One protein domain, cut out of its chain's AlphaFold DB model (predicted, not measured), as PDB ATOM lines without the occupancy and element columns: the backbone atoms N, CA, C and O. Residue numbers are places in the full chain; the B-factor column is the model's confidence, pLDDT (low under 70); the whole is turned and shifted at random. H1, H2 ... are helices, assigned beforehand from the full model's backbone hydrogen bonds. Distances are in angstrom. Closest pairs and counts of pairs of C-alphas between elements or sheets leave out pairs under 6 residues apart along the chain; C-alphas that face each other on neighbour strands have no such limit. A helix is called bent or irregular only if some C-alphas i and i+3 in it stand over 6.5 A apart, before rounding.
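AT A GLANCE: This is residues 184 to 193 and 202 to 294 of the 442 residues of an uncharacterized protein of Colocasia esculenta (UniProt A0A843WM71). A loose, open chain of helices: one long helix, H2, bends steeply into two arms, and from the far end of H2b the chain folds back through short H3 and H4 into H5, which leads away to short H6 and a loose tail. H1 packs on the nearer part of H2a, whose residues 203 to 209 stick out and make much of the length. The printed part has 103 residues with six named helices, H1 to H6 in order, and no named strand; the class is all helix. The whole is loose, with a radius of gyration of the C-alphas of 16.8 A and spans of 52 by 36 by 24 A.

HOW THE PARTS SIT: H1, residues 184 to 193, touches H2a, residues 203 to 219, which meets it with residues 213 to 218 alone; the closest C-alphas, of Ile 191 and Thr 214, are 6.0 A apart. Their lines stand at a steep tilt of 46 degrees, opposite ways. H2, residues 203 to 235, was assigned as one helix by its hydrogen bonds but is bent: C-alphas 219 and 222 are 7.2 A apart. H2a and H2b, residues 222 to 235, stand at a steep tilt of 59 degrees. H2b is close to but not clearly touching H3, residues 243 to 246; the closest C-alphas, of Ala 232 and Trp 244, are 5.7 A apart. H3 touches H4, residues 254 to 265, the closest C-alphas being those of Lys 245 and Val 258 at 5.4 A. H4 is close to but not clearly touching H5, residues 267 to 282, at a steep tilt of 58 degrees, the same way; the closest C-alphas, of Trp 264 and Val 270, are 6.8 A apart. H6, residues 284 to 287, is close to but not clearly touching H5, the closest C-alphas being those of Arg 280 and Asn 287 at 6.5 A. H2b and H5 are apart. Each O i to N i+4 pair is within hydrogen-bond range in H1, H2a, H2b, H4 and H5; H3 and H6 are too short for such a pair.

IN THESE COORDINATES: H1 begins at C-alpha 184 (-115.703, -55.434, 13.531) and is 14.4 A long. H2a measures 24.1 A, H2b 20.2 A, H4 16.7 A and H5 22.0 A, ending at C-alpha 282 (-132.712, -82.640, 17.397). H3 is irregular, with C-alphas 243 and 246 at 7.0 A. H6 ends at C-alpha 287 (-136.177, -74.811, 21.513).

THE WHOLE: The two farthest C-alphas, of Glu 202 and Thr 282, are 52.8 A apart. Residues 194 to 201 are not printed, with 19.2 A between C-alphas 193 and 202. Of the links printed whole, none is long. Residues 184 to 193 and 284 to 294 have pLDDT under 70.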
ATOM      1  N   GLU A 184    -116.064 -56.541  12.642       62.78
ATOM      2  CA  GLU A 184    -115.703 -55.434  13.531       62.78
ATOM      3  C   GLU A 184    -115.620 -54.108  12.776       62.78
ATOM      4  O   GLU A 184    -116.194 -53.110  13.211       62.78
ATOM      5  N   THR A 185    -114.996 -54.102  11.599       64.62
ATOM      6  CA  THR A 185    -114.928 -52.909  10.743       64.62
ATOM      7  C   THR A 185    -116.329 -52.438  10.345       64.62
ATOM      8  O   THR A 185    -116.661 -51.259  10.467       64.62
ATOM      9  N   MET A 186    -117.198 -53.375   9.959       61.34
ATOM     10  CA  MET A 186    -118.599 -53.108   9.617       61.34
ATOM     11  C   MET A 186    -119.415 -52.565  10.789       61.34
ATOM     12  O   MET A 186    -120.225 -51.647  10.635       61.34
ATOM     13  N   ARG A 187    -119.169 -53.111  11.978       66.50
ATOM     14  CA  ARG A 187    -119.766 -52.666  13.238       66.50
ATOM     15  C   ARG A 187    -119.359 -51.230  13.570       66.50
ATOM     16  O   ARG A 187    -120.228 -50.442  13.937       66.50
ATOM     17  N   ILE A 188    -118.082 -50.877  13.418       68.31
ATOM     18  CA  ILE A 188    -117.572 -49.522  13.684       68.31
ATOM     19  C   ILE A 188    -118.215 -48.497  12.742       68.31
ATOM     20  O   ILE A 188    -118.676 -47.450  13.199       68.31
ATOM     21  N   VAL A 189    -118.312 -48.808  11.445       66.50
ATOM     22  CA  VAL A 189    -118.932 -47.910  10.455       66.50
ATOM     23  C   VAL A 189    -120.404 -47.657  10.786       66.50
ATOM     24  O   VAL A 189    -120.830 -46.504  10.816       66.50
ATOM     25  N   TRP A 190    -121.170 -48.702  11.106       64.50
ATOM     26  CA  TRP A 190    -122.585 -48.546  11.457       64.50
ATOM     27  C   TRP A 190    -122.797 -47.740  12.748       64.50
ATOM     28  O   TRP A 190    -123.684 -46.887  12.816       64.50
ATOM     29  N   ILE A 191    -121.951 -47.969  13.759       65.19
ATOM     30  CA  ILE A 191    -121.973 -47.205  15.012       65.19
ATOM     31  C   ILE A 191    -121.750 -45.715  14.740       65.19
ATOM     32  O   ILE A 191    -122.489 -44.883  15.263       65.19
ATOM     33  N   ASN A 192    -120.765 -45.387  13.905       68.25
ATOM     34  CA  ASN A 192    -120.400 -44.003  13.627       68.25
ATOM     35  C   ASN A 192    -121.431 -43.288  12.736       68.25
ATOM     36  O   ASN A 192    -121.700 -42.108  12.954       68.25
ATOM     37  N   GLU A 193    -122.048 -43.979  11.775       66.81
ATOM     38  CA  GLU A 193    -122.980 -43.342  10.834       66.81
ATOM     39  C   GLU A 193    -124.339 -43.004  11.465       66.81
ATOM     40  O   GLU A 193    -124.888 -41.933  11.212       66.81
ATOM     41  N   GLU A 202    -123.829 -31.286  25.043       83.75
ATOM     42  CA  GLU A 202    -122.681 -31.522  25.912       83.75
ATOM     43  C   GLU A 202    -121.880 -32.751  25.474       83.75
ATOM     44  O   GLU A 202    -122.433 -33.776  25.072       83.75
ATOM     45  N   ARG A 203    -120.553 -32.674  25.637       79.50
ATOM     46  CA  ARG A 203    -119.626 -33.781  25.346       79.50
ATOM     47  C   ARG A 203    -119.848 -34.994  26.267       79.50
ATOM     48  O   ARG A 203    -119.558 -36.130  25.897       79.50
ATOM     49  N   SER A 204    -120.356 -34.757  27.475       82.12
ATOM     50  CA  SER A 204    -120.769 -35.777  28.449       82.12
ATOM     51  C   SER A 204    -121.952 -36.598  27.926       82.12
ATOM     52  O   SER A 204    -121.885 -37.829  27.901       82.12
ATOM     53  N   ASP A 205    -123.009 -35.927  27.469       79.62
ATOM     54  CA  ASP A 205    -124.200 -36.552  26.888       79.62
ATOM     55  C   ASP A 205    -123.865 -37.286  25.598       79.62
ATOM     56  O   ASP A 205    -124.289 -38.424  25.400       79.62
ATOM     57  N   GLU A 206    -123.025 -36.668  24.773       80.94
ATOM     58  CA  GLU A 206    -122.453 -37.268  23.581       80.94
ATOM     59  C   GLU A 206    -121.759 -38.609  23.900       80.94
ATOM     60  O   GLU A 206    -122.073 -39.643  23.306       80.94
ATOM     61  N   SER A 207    -120.864 -38.626  24.892       82.69
ATOM     62  CA  SER A 207    -120.145 -39.835  25.312       82.69
ATOM     63  C   SER A 207    -121.087 -40.922  25.847       82.69
ATOM     64  O   SER A 207    -120.977 -42.096  25.470       82.69
ATOM     65  N   ARG A 208    -122.065 -40.548  26.684       80.69
ATOM     66  CA  ARG A 208    -123.061 -41.487  27.231       80.69
ATOM     67  C   ARG A 208    -123.940 -42.068  26.128       80.69
ATOM     68  O   ARG A 208    -124.162 -43.281  26.109       80.69
ATOM     69  N   ALA A 209    -124.381 -41.236  25.189       78.81
ATOM     70  CA  ALA A 209    -125.146 -41.662  24.029       78.81
ATOM     71  C   ALA A 209    -124.319 -42.582  23.125       78.81
ATOM     72  O   ALA A 209    -124.816 -43.636  22.733       78.81
ATOM     73  N   ARG A 210    -123.042 -42.264  22.865       81.81
ATOM     74  CA  ARG A 210    -122.139 -43.130  22.089       81.81
ATOM     75  C   ARG A 210    -121.970 -44.491  22.747       81.81
ATOM     76  O   ARG A 210    -122.026 -45.507  22.057       81.81
ATOM     77  N   SER A 211    -121.796 -44.527  24.066       81.81
ATOM     78  CA  SER A 211    -121.657 -45.768  24.833       81.81
ATOM     79  C   SER A 211    -122.933 -46.616  24.791       81.81
ATOM     80  O   SER A 211    -122.880 -47.807  24.462       81.81
ATOM     81  N   ALA A 212    -124.095 -46.003  25.036       78.69
ATOM     82  CA  ALA A 212    -125.391 -46.677  24.978       78.69
ATOM     83  C   ALA A 212    -125.715 -47.178  23.562       78.69
ATOM     84  O   ALA A 212    -126.096 -48.339  23.388       78.69
ATOM     85  N   TRP A 213    -125.499 -46.336  22.547       79.19
ATOM     86  CA  TRP A 213    -125.669 -46.681  21.138       79.19
ATOM     87  C   TRP A 213    -124.757 -47.832  20.758       79.19
ATOM     88  O   TRP A 213    -125.238 -48.848  20.278       79.19
ATOM     89  N   THR A 214    -123.462 -47.728  21.052       79.94
ATOM     90  CA  THR A 214    -122.480 -48.778  20.780       79.94
ATOM     91  C   THR A 214    -122.899 -50.085  21.437       79.94
ATOM     92  O   THR A 214    -122.941 -51.111  20.771       79.94
ATOM     93  N   THR A 215    -123.277 -50.074  22.711       82.88
ATOM     94  CA  THR A 215    -123.707 -51.281  23.435       82.88
ATOM     95  C   THR A 215    -124.967 -51.902  22.826       82.88
ATOM     96  O   THR A 215    -125.010 -53.107  22.573       82.88
ATOM     97  N   THR A 216    -125.963 -51.079  22.510       78.75
ATOM     98  CA  THR A 216    -127.239 -51.526  21.932       78.75
ATOM     99  C   THR A 216    -127.053 -52.039  20.509       78.75
ATOM    100  O   THR A 216    -127.523 -53.121  20.162       78.75
ATOM    101  N   ALA A 217    -126.311 -51.295  19.693       76.75
ATOM    102  CA  ALA A 217    -125.892 -51.670  18.356       76.75
ATOM    103  C   ALA A 217    -125.207 -53.038  18.379       76.75
ATOM    104  O   ALA A 217    -125.598 -53.959  17.667       76.75
ATOM    105  N   ARG A 218    -124.233 -53.203  19.271       77.31
ATOM    106  CA  ARG A 218    -123.477 -54.444  19.459       77.31
ATOM    107  C   ARG A 218    -124.366 -55.636  19.776       77.31
ATOM    108  O   ARG A 218    -124.227 -56.673  19.132       77.31
ATOM    109  N   ALA A 219    -125.281 -55.478  20.727       81.38
ATOM    110  CA  ALA A 219    -126.209 -56.535  21.108       81.38
ATOM    111  C   ALA A 219    -127.142 -56.931  19.947       81.38
ATOM    112  O   ALA A 219    -127.416 -58.114  19.742       81.38
ATOM    113  N   ASN A 220    -127.581 -55.955  19.148       82.88
ATOM    114  CA  ASN A 220    -128.589 -56.160  18.107       82.88
ATOM    115  C   ASN A 220    -128.017 -56.462  16.715       82.88
ATOM    116  O   ASN A 220    -128.752 -56.941  15.850       82.88
ATOM    117  N   PHE A 221    -126.721 -56.239  16.481       82.81
ATOM    118  CA  PHE A 221    -126.110 -56.348  15.153       82.81
ATOM    119  C   PHE A 221    -126.305 -57.734  14.524       82.81
ATOM    120  O   PHE A 221    -126.667 -57.849  13.354       82.81
ATOM    121  N   LYS A 222    -126.163 -58.804  15.316       83.88
ATOM    122  CA  LYS A 222    -126.408 -60.178  14.850       83.88
ATOM    123  C   LYS A 222    -127.847 -60.373  14.359       83.88
ATOM    124  O   LYS A 222    -128.064 -61.007  13.327       83.88
ATOM    125  N   HIS A 223    -128.820 -59.846  15.098       83.50
ATOM    126  CA  HIS A 223    -130.236 -59.958  14.753       83.50
ATOM    127  C   HIS A 223    -130.583 -59.110  13.523       83.50
ATOM    128  O   HIS A 223    -131.313 -59.558  12.641       83.50
ATOM    129  N   LEU A 224    -129.986 -57.920  13.414       85.56
ATOM    130  CA  LEU A 224    -130.083 -57.078  12.226       85.56
ATOM    131  C   LEU A 224    -129.583 -57.824  10.984       85.56
ATOM    132  O   LEU A 224    -130.332 -57.954  10.020       85.56
ATOM    133  N   LEU A 225    -128.371 -58.390  11.024       87.19
ATOM    134  CA  LEU A 225    -127.820 -59.168   9.908       87.19
ATOM    135  C   LEU A 225    -128.709 -60.360   9.529       87.19
ATOM    136  O   LEU A 225    -128.903 -60.631   8.344       87.19
ATOM    137  N   TYR A 226    -129.288 -61.047  10.517       87.62
ATOM    138  CA  TYR A 226    -130.255 -62.117  10.272       87.62
ATOM    139  C   TYR A 226    -131.492 -61.615   9.512       87.62
ATOM    140  O   TYR A 226    -131.860 -62.193   8.489       87.62
ATOM    141  N   ASN A 227    -132.110 -60.523   9.969       87.81
ATOM    142  CA  ASN A 227    -133.305 -59.957   9.339       87.81
ATOM    143  C   ASN A 227    -133.040 -59.496   7.911       87.81
ATOM    144  O   ASN A 227    -133.844 -59.746   7.015       87.81
ATOM    145  N   VAL A 228    -131.895 -58.859   7.704       88.50
ATOM    146  CA  VAL A 228    -131.452 -58.390   6.395       88.50
ATOM    147  C   VAL A 228    -131.297 -59.562   5.437       88.50
ATOM    148  O   VAL A 228    -131.831 -59.524   4.330       88.50
ATOM    149  N   ARG A 229    -130.641 -60.639   5.880       90.19
ATOM    150  CA  ARG A 229    -130.508 -61.854   5.076       90.19
ATOM    151  C   ARG A 229    -131.868 -62.456   4.726       90.19
ATOM    152  O   ARG A 229    -132.132 -62.754   3.569       90.19
ATOM    153  N   ARG A 230    -132.767 -62.567   5.710       88.69
ATOM    154  CA  ARG A 230    -134.142 -63.061   5.507       88.69
ATOM    155  C   ARG A 230    -134.963 -62.174   4.579       88.69
ATOM    156  O   ARG A 230    -135.908 -62.667   3.966       88.69
ATOM    157  N   ASN A 231    -134.669 -60.879   4.525       87.50
ATOM    158  CA  ASN A 231    -135.300 -59.961   3.589       87.50
ATOM    159  C   ASN A 231    -134.772 -60.188   2.168       87.50
ATOM    160  O   ASN A 231    -135.572 -60.334   1.252       87.50
ATOM    161  N   ALA A 232    -133.454 -60.312   1.999       89.88
ATOM    162  CA  ALA A 232    -132.847 -60.626   0.706       89.88
ATOM    163  C   ALA A 232    -133.351 -61.969   0.149       89.88
ATOM    164  O   ALA A 232    -133.783 -62.020  -0.999       89.88
ATOM    165  N   GLU A 233    -133.417 -63.015   0.984       89.81
ATOM    166  CA  GLU A 233    -134.017 -64.318   0.643       89.81
ATOM    167  C   GLU A 233    -135.447 -64.171   0.093       89.81
ATOM    168  O   GLU A 233    -135.812 -64.817  -0.888       89.81
ATOM    169  N   ARG A 234    -136.259 -63.309   0.722       89.62
ATOM    170  CA  ARG A 234    -137.651 -63.058   0.325       89.62
ATOM    171  C   ARG A 234    -137.752 -62.274  -0.978       89.62
ATOM    172  O   ARG A 234    -138.507 -62.678  -1.852       89.62
ATOM    173  N   VAL A 235    -137.001 -61.181  -1.105       88.25
ATOM    174  CA  VAL A 235    -137.030 -60.308  -2.291       88.25
ATOM    175  C   VAL A 235    -136.511 -61.041  -3.528       88.25
ATOM    176  O   VAL A 235    -137.082 -60.895  -4.602       88.25
ATOM    177  N   CYS A 236    -135.476 -61.869  -3.373       89.31
ATOM    178  CA  CYS A 236    -134.903 -62.637  -4.480       89.31
ATOM    179  C   CYS A 236    -135.663 -63.940  -4.768       89.31
ATOM    180  O   CYS A 236    -135.313 -64.635  -5.716       89.31
ATOM    181  N   ALA A 237    -136.624 -64.320  -3.914       91.19
ATOM    182  CA  ALA A 237    -137.282 -65.630  -3.925       91.19
ATOM    183  C   ALA A 237    -136.290 -66.809  -4.047       91.19
ATOM    184  O   ALA A 237    -136.572 -67.824  -4.681       91.19
ATOM    185  N   SER A 238    -135.106 -66.666  -3.448       88.69
ATOM    186  CA  SER A 238    -133.982 -67.575  -3.650       88.69
ATOM    187  C   SER A 238    -133.115 -67.663  -2.410       88.69
ATOM    188  O   SER A 238    -132.840 -66.666  -1.741       88.69
ATOM    189  N   THR A 239    -132.647 -68.872  -2.118       86.19
ATOM    190  CA  THR A 239    -131.686 -69.135  -1.044       86.19
ATOM    191  C   THR A 239    -130.234 -68.946  -1.488       86.19
ATOM    192  O   THR A 239    -129.330 -69.077  -0.665       86.19
ATOM    193  N   ASP A 240    -129.987 -68.661  -2.772       87.88
ATOM    194  CA  ASP A 240    -128.638 -68.447  -3.292       87.88
ATOM    195  C   ASP A 240    -128.134 -67.027  -2.993       87.88
ATOM    196  O   ASP A 240    -128.547 -66.044  -3.607       87.88
ATOM    197  N   THR A 241    -127.154 -66.953  -2.093       87.50
ATOM    198  CA  THR A 241    -126.409 -65.735  -1.730       87.50
ATOM    199  C   THR A 241    -125.866 -64.926  -2.913       87.50
ATOM    200  O   THR A 241    -125.712 -63.711  -2.787       87.50
ATOM    201  N   ASN A 242    -125.569 -65.541  -4.067       87.19
ATOM    202  CA  ASN A 242    -125.069 -64.785  -5.222       87.19
ATOM    203  C   ASN A 242    -126.128 -63.858  -5.811       87.19
ATOM    204  O   ASN A 242    -125.785 -62.774  -6.284       87.19
ATOM    205  N   GLN A 243    -127.390 -64.274  -5.745       88.19
ATOM    206  CA  GLN A 243    -128.520 -63.519  -6.273       88.19
ATOM    207  C   GLN A 243    -128.856 -62.327  -5.372       88.19
ATOM    208  O   GLN A 243    -129.456 -61.363  -5.820       88.19
ATOM    209  N   TRP A 244    -128.397 -62.331  -4.117       91.56
ATOM    210  CA  TRP A 244    -128.695 -61.270  -3.155       91.56
ATOM    211  C   TRP A 244    -127.841 -60.013  -3.331       91.56
ATOM    212  O   TRP A 244    -128.181 -58.977  -2.767       91.56
ATOM    213  N   LYS A 245    -126.740 -60.066  -4.096       88.31
ATOM    214  CA  LYS A 245    -125.751 -58.971  -4.212       88.31
ATOM    215  C   LYS A 245    -126.348 -57.642  -4.680       88.31
ATOM    216  O   LYS A 245    -125.839 -56.583  -4.315       88.31
ATOM    217  N   GLU A 246    -127.412 -57.697  -5.473       86.31
ATOM    218  CA  GLU A 246    -128.112 -56.516  -5.992       86.31
ATOM    219  C   GLU A 246    -129.214 -56.013  -5.052       86.31
ATOM    220  O   GLU A 246    -129.642 -54.868  -5.154       86.31
ATOM    221  N   HIS A 247    -129.601 -56.827  -4.071       86.44
ATOM    222  CA  HIS A 247    -130.674 -56.557  -3.114       86.44
ATOM    223  C   HIS A 247    -130.132 -56.169  -1.732       86.44
ATOM    224  O   HIS A 247    -130.697 -56.521  -0.694       86.44
ATOM    225  N   GLY A 248    -129.009 -55.449  -1.724       79.06
ATOM    226  CA  GLY A 248    -128.445 -54.857  -0.517       79.06
ATOM    227  C   GLY A 248    -129.342 -53.766   0.063       79.06
ATOM    228  O   GLY A 248    -130.211 -53.208  -0.603       79.06
ATOM    229  N   LEU A 249    -129.130 -53.448   1.334       79.88
ATOM    230  CA  LEU A 249    -129.858 -52.369   1.999       79.88
ATOM    231  C   LEU A 249    -129.315 -51.013   1.562       79.88
ATOM    232  O   LEU A 249    -128.105 -50.854   1.462       79.88
ATOM    233  N   VAL A 250    -130.180 -50.003   1.441       80.06
ATOM    234  CA  VAL A 250    -129.749 -48.637   1.070       80.06
ATOM    235  C   VAL A 250    -128.770 -48.035   2.077       80.06
ATOM    236  O   VAL A 250    -127.873 -47.299   1.686       80.06
ATOM    237  N   TRP A 251    -128.904 -48.355   3.366       79.19
ATOM    238  CA  TRP A 251    -128.004 -47.826   4.395       79.19
ATOM    239  C   TRP A 251    -126.648 -48.542   4.447       79.19
ATOM    240  O   TRP A 251    -125.721 -48.049   5.088       79.19
ATOM    241  N   MET A 252    -126.515 -49.708   3.809       84.31
ATOM    242  CA  MET A 252    -125.274 -50.472   3.792       84.31
ATOM    243  C   MET A 252    -124.568 -50.257   2.459       84.31
ATOM    244  O   MET A 252    -125.153 -50.445   1.396       84.31
ATOM    245  N   ARG A 253    -123.281 -49.907   2.501       84.12
ATOM    246  CA  ARG A 253    -122.499 -49.771   1.269       84.12
ATOM    247  C   ARG A 253    -122.490 -51.084   0.488       84.12
ATOM    248  O   ARG A 253    -122.344 -52.163   1.069       84.12
ATOM    249  N   LYS A 254    -122.600 -50.980  -0.837       88.88
ATOM    250  CA  LYS A 254    -122.704 -52.137  -1.735       88.88
ATOM    251  C   LYS A 254    -121.502 -53.069  -1.601       88.88
ATOM    252  O   LYS A 254    -121.679 -54.282  -1.565       88.88
ATOM    253  N   GLU A 255    -120.305 -52.506  -1.472       88.94
ATOM    254  CA  GLU A 255    -119.061 -53.274  -1.338       88.94
ATOM    255  C   GLU A 255    -119.133 -54.211  -0.129       88.94
ATOM    256  O   GLU A 255    -118.885 -55.409  -0.230       88.94
ATOM    257  N   TYR A 256    -119.582 -53.679   1.001       88.56
ATOM    258  CA  TYR A 256    -119.703 -54.436   2.231       88.56
ATOM    259  C   TYR A 256    -120.802 -55.497   2.201       88.56
ATOM    260  O   TYR A 256    -120.630 -56.593   2.734       88.56
ATOM    261  N   TRP A 257    -121.932 -55.181   1.570       91.62
ATOM    262  CA  TRP A 257    -123.001 -56.149   1.370       91.62
ATOM    263  C   TRP A 257    -122.532 -57.348   0.536       91.62
ATOM    264  O   TRP A 257    -122.811 -58.500   0.877       91.62
ATOM    265  N   VAL A 258    -121.772 -57.084  -0.531       90.31
ATOM    266  CA  VAL A 258    -121.197 -58.128  -1.387       90.31
ATOM    267  C   VAL A 258    -120.229 -59.015  -0.601       90.31
ATOM    268  O   VAL A 258    -120.299 -60.237  -0.744       90.31
ATOM    269  N   GLU A 259    -119.383 -58.444   0.262       90.69
ATOM    270  CA  GLU A 259    -118.493 -59.227   1.134       90.69
ATOM    271  C   GLU A 259    -119.268 -60.091   2.140       90.69
ATOM    272  O   GLU A 259    -118.970 -61.276   2.295       90.69
ATOM    273  N   LEU A 260    -120.330 -59.565   2.762       91.38
ATOM    274  CA  LEU A 260    -121.194 -60.364   3.642       91.38
ATOM    275  C   LEU A 260    -121.832 -61.547   2.904       91.38
ATOM    276  O   LEU A 260    -121.860 -62.661   3.433       91.38
ATOM    277  N   CYS A 261    -122.291 -61.333   1.668       91.69
ATOM    278  CA  CYS A 261    -122.828 -62.409   0.836       91.69
ATOM    279  C   CYS A 261    -121.772 -63.493   0.559       91.69
ATOM    280  O   CYS A 261    -122.102 -64.678   0.602       91.69
ATOM    281  N   LYS A 262    -120.504 -63.118   0.330       92.12
ATOM    282  CA  LYS A 262    -119.399 -64.085   0.183       92.12
ATOM    283  C   LYS A 262    -119.168 -64.876   1.472       92.12
ATOM    284  O   LYS A 262    -119.063 -66.098   1.411       92.12
ATOM    285  N   ILE A 263    -119.157 -64.209   2.628       91.25
ATOM    286  CA  ILE A 263    -118.986 -64.864   3.936       91.25
ATOM    287  C   ILE A 263    -120.100 -65.888   4.180       91.25
ATOM    288  O   ILE A 263    -119.820 -67.014   4.585       91.25
ATOM    289  N   TRP A 264    -121.360 -65.533   3.908       91.56
ATOM    290  CA  TRP A 264    -122.494 -66.451   4.076       91.56
ATOM    291  C   TRP A 264    -122.501 -67.606   3.076       91.56
ATOM    292  O   TRP A 264    -123.085 -68.649   3.358       91.56
ATOM    293  N   ARG A 265    -121.840 -67.446   1.929       91.81
ATOM    294  CA  ARG A 265    -121.615 -68.534   0.971       91.81
ATOM    295  C   ARG A 265    -120.491 -69.476   1.402       91.81
ATOM    296  O   ARG A 265    -120.465 -70.622   0.963       91.81
ATOM    297  N   GLY A 266    -119.557 -68.994   2.220       91.50
ATOM    298  CA  GLY A 266    -118.388 -69.754   2.645       91.50
ATOM    299  C   GLY A 266    -118.769 -71.071   3.317       91.50
ATOM    300  O   GLY A 266    -119.686 -71.122   4.140       91.50
ATOM    301  N   GLU A 267    -118.028 -72.133   3.002       93.12
ATOM    302  CA  GLU A 267    -118.285 -73.493   3.493       93.12
ATOM    303  C   GLU A 267    -118.374 -73.548   5.023       93.12
ATOM    304  O   GLU A 267    -119.312 -74.122   5.575       93.12
ATOM    305  N   LYS A 268    -117.471 -72.845   5.716       92.69
ATOM    306  CA  LYS A 268    -117.485 -72.708   7.180       92.69
ATOM    307  C   LYS A 268    -118.824 -72.179   7.699       92.69
ATOM    308  O   LYS A 268    -119.353 -72.676   8.692       92.69
ATOM    309  N   TRP A 269    -119.370 -71.151   7.052       91.88
ATOM    310  CA  TRP A 269    -120.637 -70.564   7.470       91.88
ATOM    311  C   TRP A 269    -121.805 -71.505   7.171       91.88
ATOM    312  O   TRP A 269    -122.651 -71.721   8.040       91.88
ATOM    313  N   VAL A 270    -121.825 -72.099   5.974       89.88
ATOM    314  CA  VAL A 270    -122.858 -73.053   5.551       89.88
ATOM    315  C   VAL A 270    -122.890 -74.268   6.481       89.88
ATOM    316  O   VAL A 270    -123.964 -74.614   6.975       89.88
ATOM    317  N   GLY A 271    -121.732 -74.847   6.803       92.25
ATOM    318  CA  GLY A 271    -121.600 -75.961   7.744       92.25
ATOM    319  C   GLY A 271    -122.100 -75.601   9.144       92.25
ATOM    320  O   GLY A 271    -122.948 -76.299   9.697       92.25
ATOM    321  N   ASN A 272    -121.680 -74.453   9.683       91.00
ATOM    322  CA  ASN A 272    -122.159 -73.975  10.984       91.00
ATOM    323  C   ASN A 272    -123.675 -73.721  10.996       91.00
ATOM    324  O   ASN A 272    -124.354 -74.032  11.974       91.00
ATOM    325  N   SER A 273    -124.218 -73.158   9.917       86.31
ATOM    326  CA  SER A 273    -125.649 -72.891   9.770       86.31
ATOM    327  C   SER A 273    -126.460 -74.189   9.686       86.31
ATOM    328  O   SER A 273    -127.488 -74.317  10.360       86.31
ATOM    329  N   ALA A 274    -125.978 -75.173   8.919       88.69
ATOM    330  CA  ALA A 274    -126.580 -76.498   8.807       88.69
ATOM    331  C   ALA A 274    -126.544 -77.243  10.146       88.69
ATOM    332  O   ALA A 274    -127.587 -77.704  10.610       88.69
ATOM    333  N   GLN A 275    -125.397 -77.260  10.830       89.06
ATOM    334  CA  GLN A 275    -125.275 -77.874  12.151       89.06
ATOM    335  C   GLN A 275    -126.176 -77.182  13.179       89.06
ATOM    336  O   GLN A 275    -126.882 -77.846  13.928       89.06
ATOM    337  N   ALA A 276    -126.238 -75.847  13.185       83.38
ATOM    338  CA  ALA A 276    -127.152 -75.113  14.058       83.38
ATOM    339  C   ALA A 276    -128.629 -75.401  13.740       83.38
ATOM    340  O   ALA A 276    -129.484 -75.323  14.622       83.38
ATOM    341  N   LYS A 277    -128.969 -75.707  12.482       84.81
ATOM    342  CA  LYS A 277    -130.311 -76.164  12.099       84.81
ATOM    343  C   LYS A 277    -130.584 -77.577  12.622       84.81
ATOM    344  O   LYS A 277    -131.644 -77.776  13.204       84.81
ATOM    345  N   ILE A 278    -129.636 -78.504  12.480       86.62
ATOM    346  CA  ILE A 278    -129.737 -79.872  13.015       86.62
ATOM    347  C   ILE A 278    -129.877 -79.830  14.536       86.62
ATOM    348  O   ILE A 278    -130.864 -80.331  15.051       86.62
ATOM    349  N   ASN A 279    -128.996 -79.122  15.243       84.31
ATOM    350  CA  ASN A 279    -129.059 -78.975  16.701       84.31
ATOM    351  C   ASN A 279    -130.414 -78.419  17.173       84.31
ATOM    352  O   ASN A 279    -130.905 -78.801  18.232       84.31
ATOM    353  N   ARG A 280    -131.034 -77.529  16.382       79.50
ATOM    354  CA  ARG A 280    -132.384 -77.026  16.665       79.50
ATOM    355  C   ARG A 280    -133.482 -78.061  16.412       79.50
ATOM    356  O   ARG A 280    -134.452 -78.110  17.158       79.50
ATOM    357  N   ALA A 281    -133.328 -78.888  15.384       78.12
ATOM    358  CA  ALA A 281    -134.269 -79.955  15.063       78.12
ATOM    359  C   ALA A 281    -134.166 -81.156  16.020       78.12
ATOM    360  O   ALA A 281    -135.184 -81.767  16.319       78.12
ATOM    361  N   THR A 282    -132.967 -81.486  16.515       79.81
ATOM    362  CA  THR A 282    -132.712 -82.640  17.397       79.81
ATOM    363  C   THR A 282    -133.288 -82.459  18.801       79.81
ATOM    364  O   THR A 282    -133.665 -83.437  19.435       79.81
ATOM    365  N   HIS A 283    -133.393 -81.221  19.286       70.88
ATOM    366  CA  HIS A 283    -133.981 -80.920  20.592       70.88
ATOM    367  C   HIS A 283    -135.149 -79.936  20.441       70.88
ATOM    368  O   HIS A 283    -135.009 -78.760  20.796       70.88
ATOM    369  N   PRO A 284    -136.300 -80.376  19.898       62.88
ATOM    370  CA  PRO A 284    -137.454 -79.501  19.706       62.88
ATOM    371  C   PRO A 284    -137.934 -78.929  21.045       62.88
ATOM    372  O   PRO A 284    -138.151 -77.725  21.141       62.88
ATOM    373  N   GLU A 285    -137.947 -79.741  22.105       57.31
ATOM    374  CA  GLU A 285    -138.335 -79.353  23.469       57.31
ATOM    375  C   GLU A 285    -137.398 -78.315  24.105       57.31
ATOM    376  O   GLU A 285    -137.839 -77.421  24.825       57.31
ATOM    377  N   ALA A 286    -136.101 -78.364  23.784       56.66
ATOM    378  CA  ALA A 286    -135.143 -77.355  24.239       56.66
ATOM    379  C   ALA A 286    -135.304 -76.014  23.499       56.66
ATOM    380  O   ALA A 286    -134.865 -74.984  24.011       56.66
ATOM    381  N   ASN A 287    -135.934 -76.011  22.317       51.28
ATOM    382  CA  ASN A 287    -136.177 -74.811  21.513       51.28
ATOM    383  C   ASN A 287    -137.549 -74.171  21.738       51.28
ATOM    384  O   ASN A 287    -137.720 -73.018  21.343       51.28
ATOM    385  N   VAL A 288    -138.480 -74.845  22.425       52.56
ATOM    386  CA  VAL A 288    -139.797 -74.281  22.791       52.56
ATOM    387  C   VAL A 288    -139.655 -72.969  23.578       52.56
ATOM    388  O   VAL A 288    -140.507 -72.094  23.475       52.56
ATOM    389  N   HIS A 289    -138.545 -72.778  24.299       51.62
ATOM    390  CA  HIS A 289    -138.333 -71.606  25.155       51.62
ATOM    391  C   HIS A 289    -137.437 -70.495  24.574       51.62
ATOM    392  O   HIS A 289    -137.359 -69.426  25.177       51.62
ATOM    393  N   THR A 290    -136.761 -70.700  23.435       43.38
ATOM    394  CA  THR A 290    -135.848 -69.693  22.838       43.38
ATOM    395  C   THR A 290    -136.287 -69.144  21.483       43.38
ATOM    396  O   THR A 290    -135.593 -68.285  20.940       43.38
ATOM    397  N   ASP A 291    -137.431 -69.565  20.942       36.94
ATOM    398  CA  ASP A 291    -137.932 -69.115  19.629       36.94
ATOM    399  C   ASP A 291    -138.620 -67.731  19.666       36.94
ATOM    400  O   ASP A 291    -139.529 -67.428  18.893       36.94
ATOM    401  N   GLY A 292    -138.189 -66.874  20.599       43.91
ATOM    402  CA  GLY A 292    -138.918 -65.671  20.980       43.91
ATOM    403  C   GLY A 292    -140.245 -66.014  21.655       43.91
ATOM    404  O   GLY A 292    -140.684 -67.163  21.693       43.91
ATOM    405  N   SER A 293    -140.900 -65.008  22.218       48.94
ATOM    406  CA  SER A 293    -142.295 -65.136  22.626       48.94
ATOM    407  C   SER A 293    -143.125 -65.381  21.365       48.94
ATOM    408  O   SER A 293    -143.535 -64.438  20.689       48.94
ATOM    409  N   VAL A 294    -143.334 -66.645  20.992       53.03
ATOM    410  CA  VAL A 294    -144.368 -67.001  20.022       53.03
ATOM    411  C   VAL A 294    -145.667 -66.510  20.642       53.03
ATOM    412  O   VAL A 294    -146.027 -66.934  21.739       53.03
TER     413      VAL A 294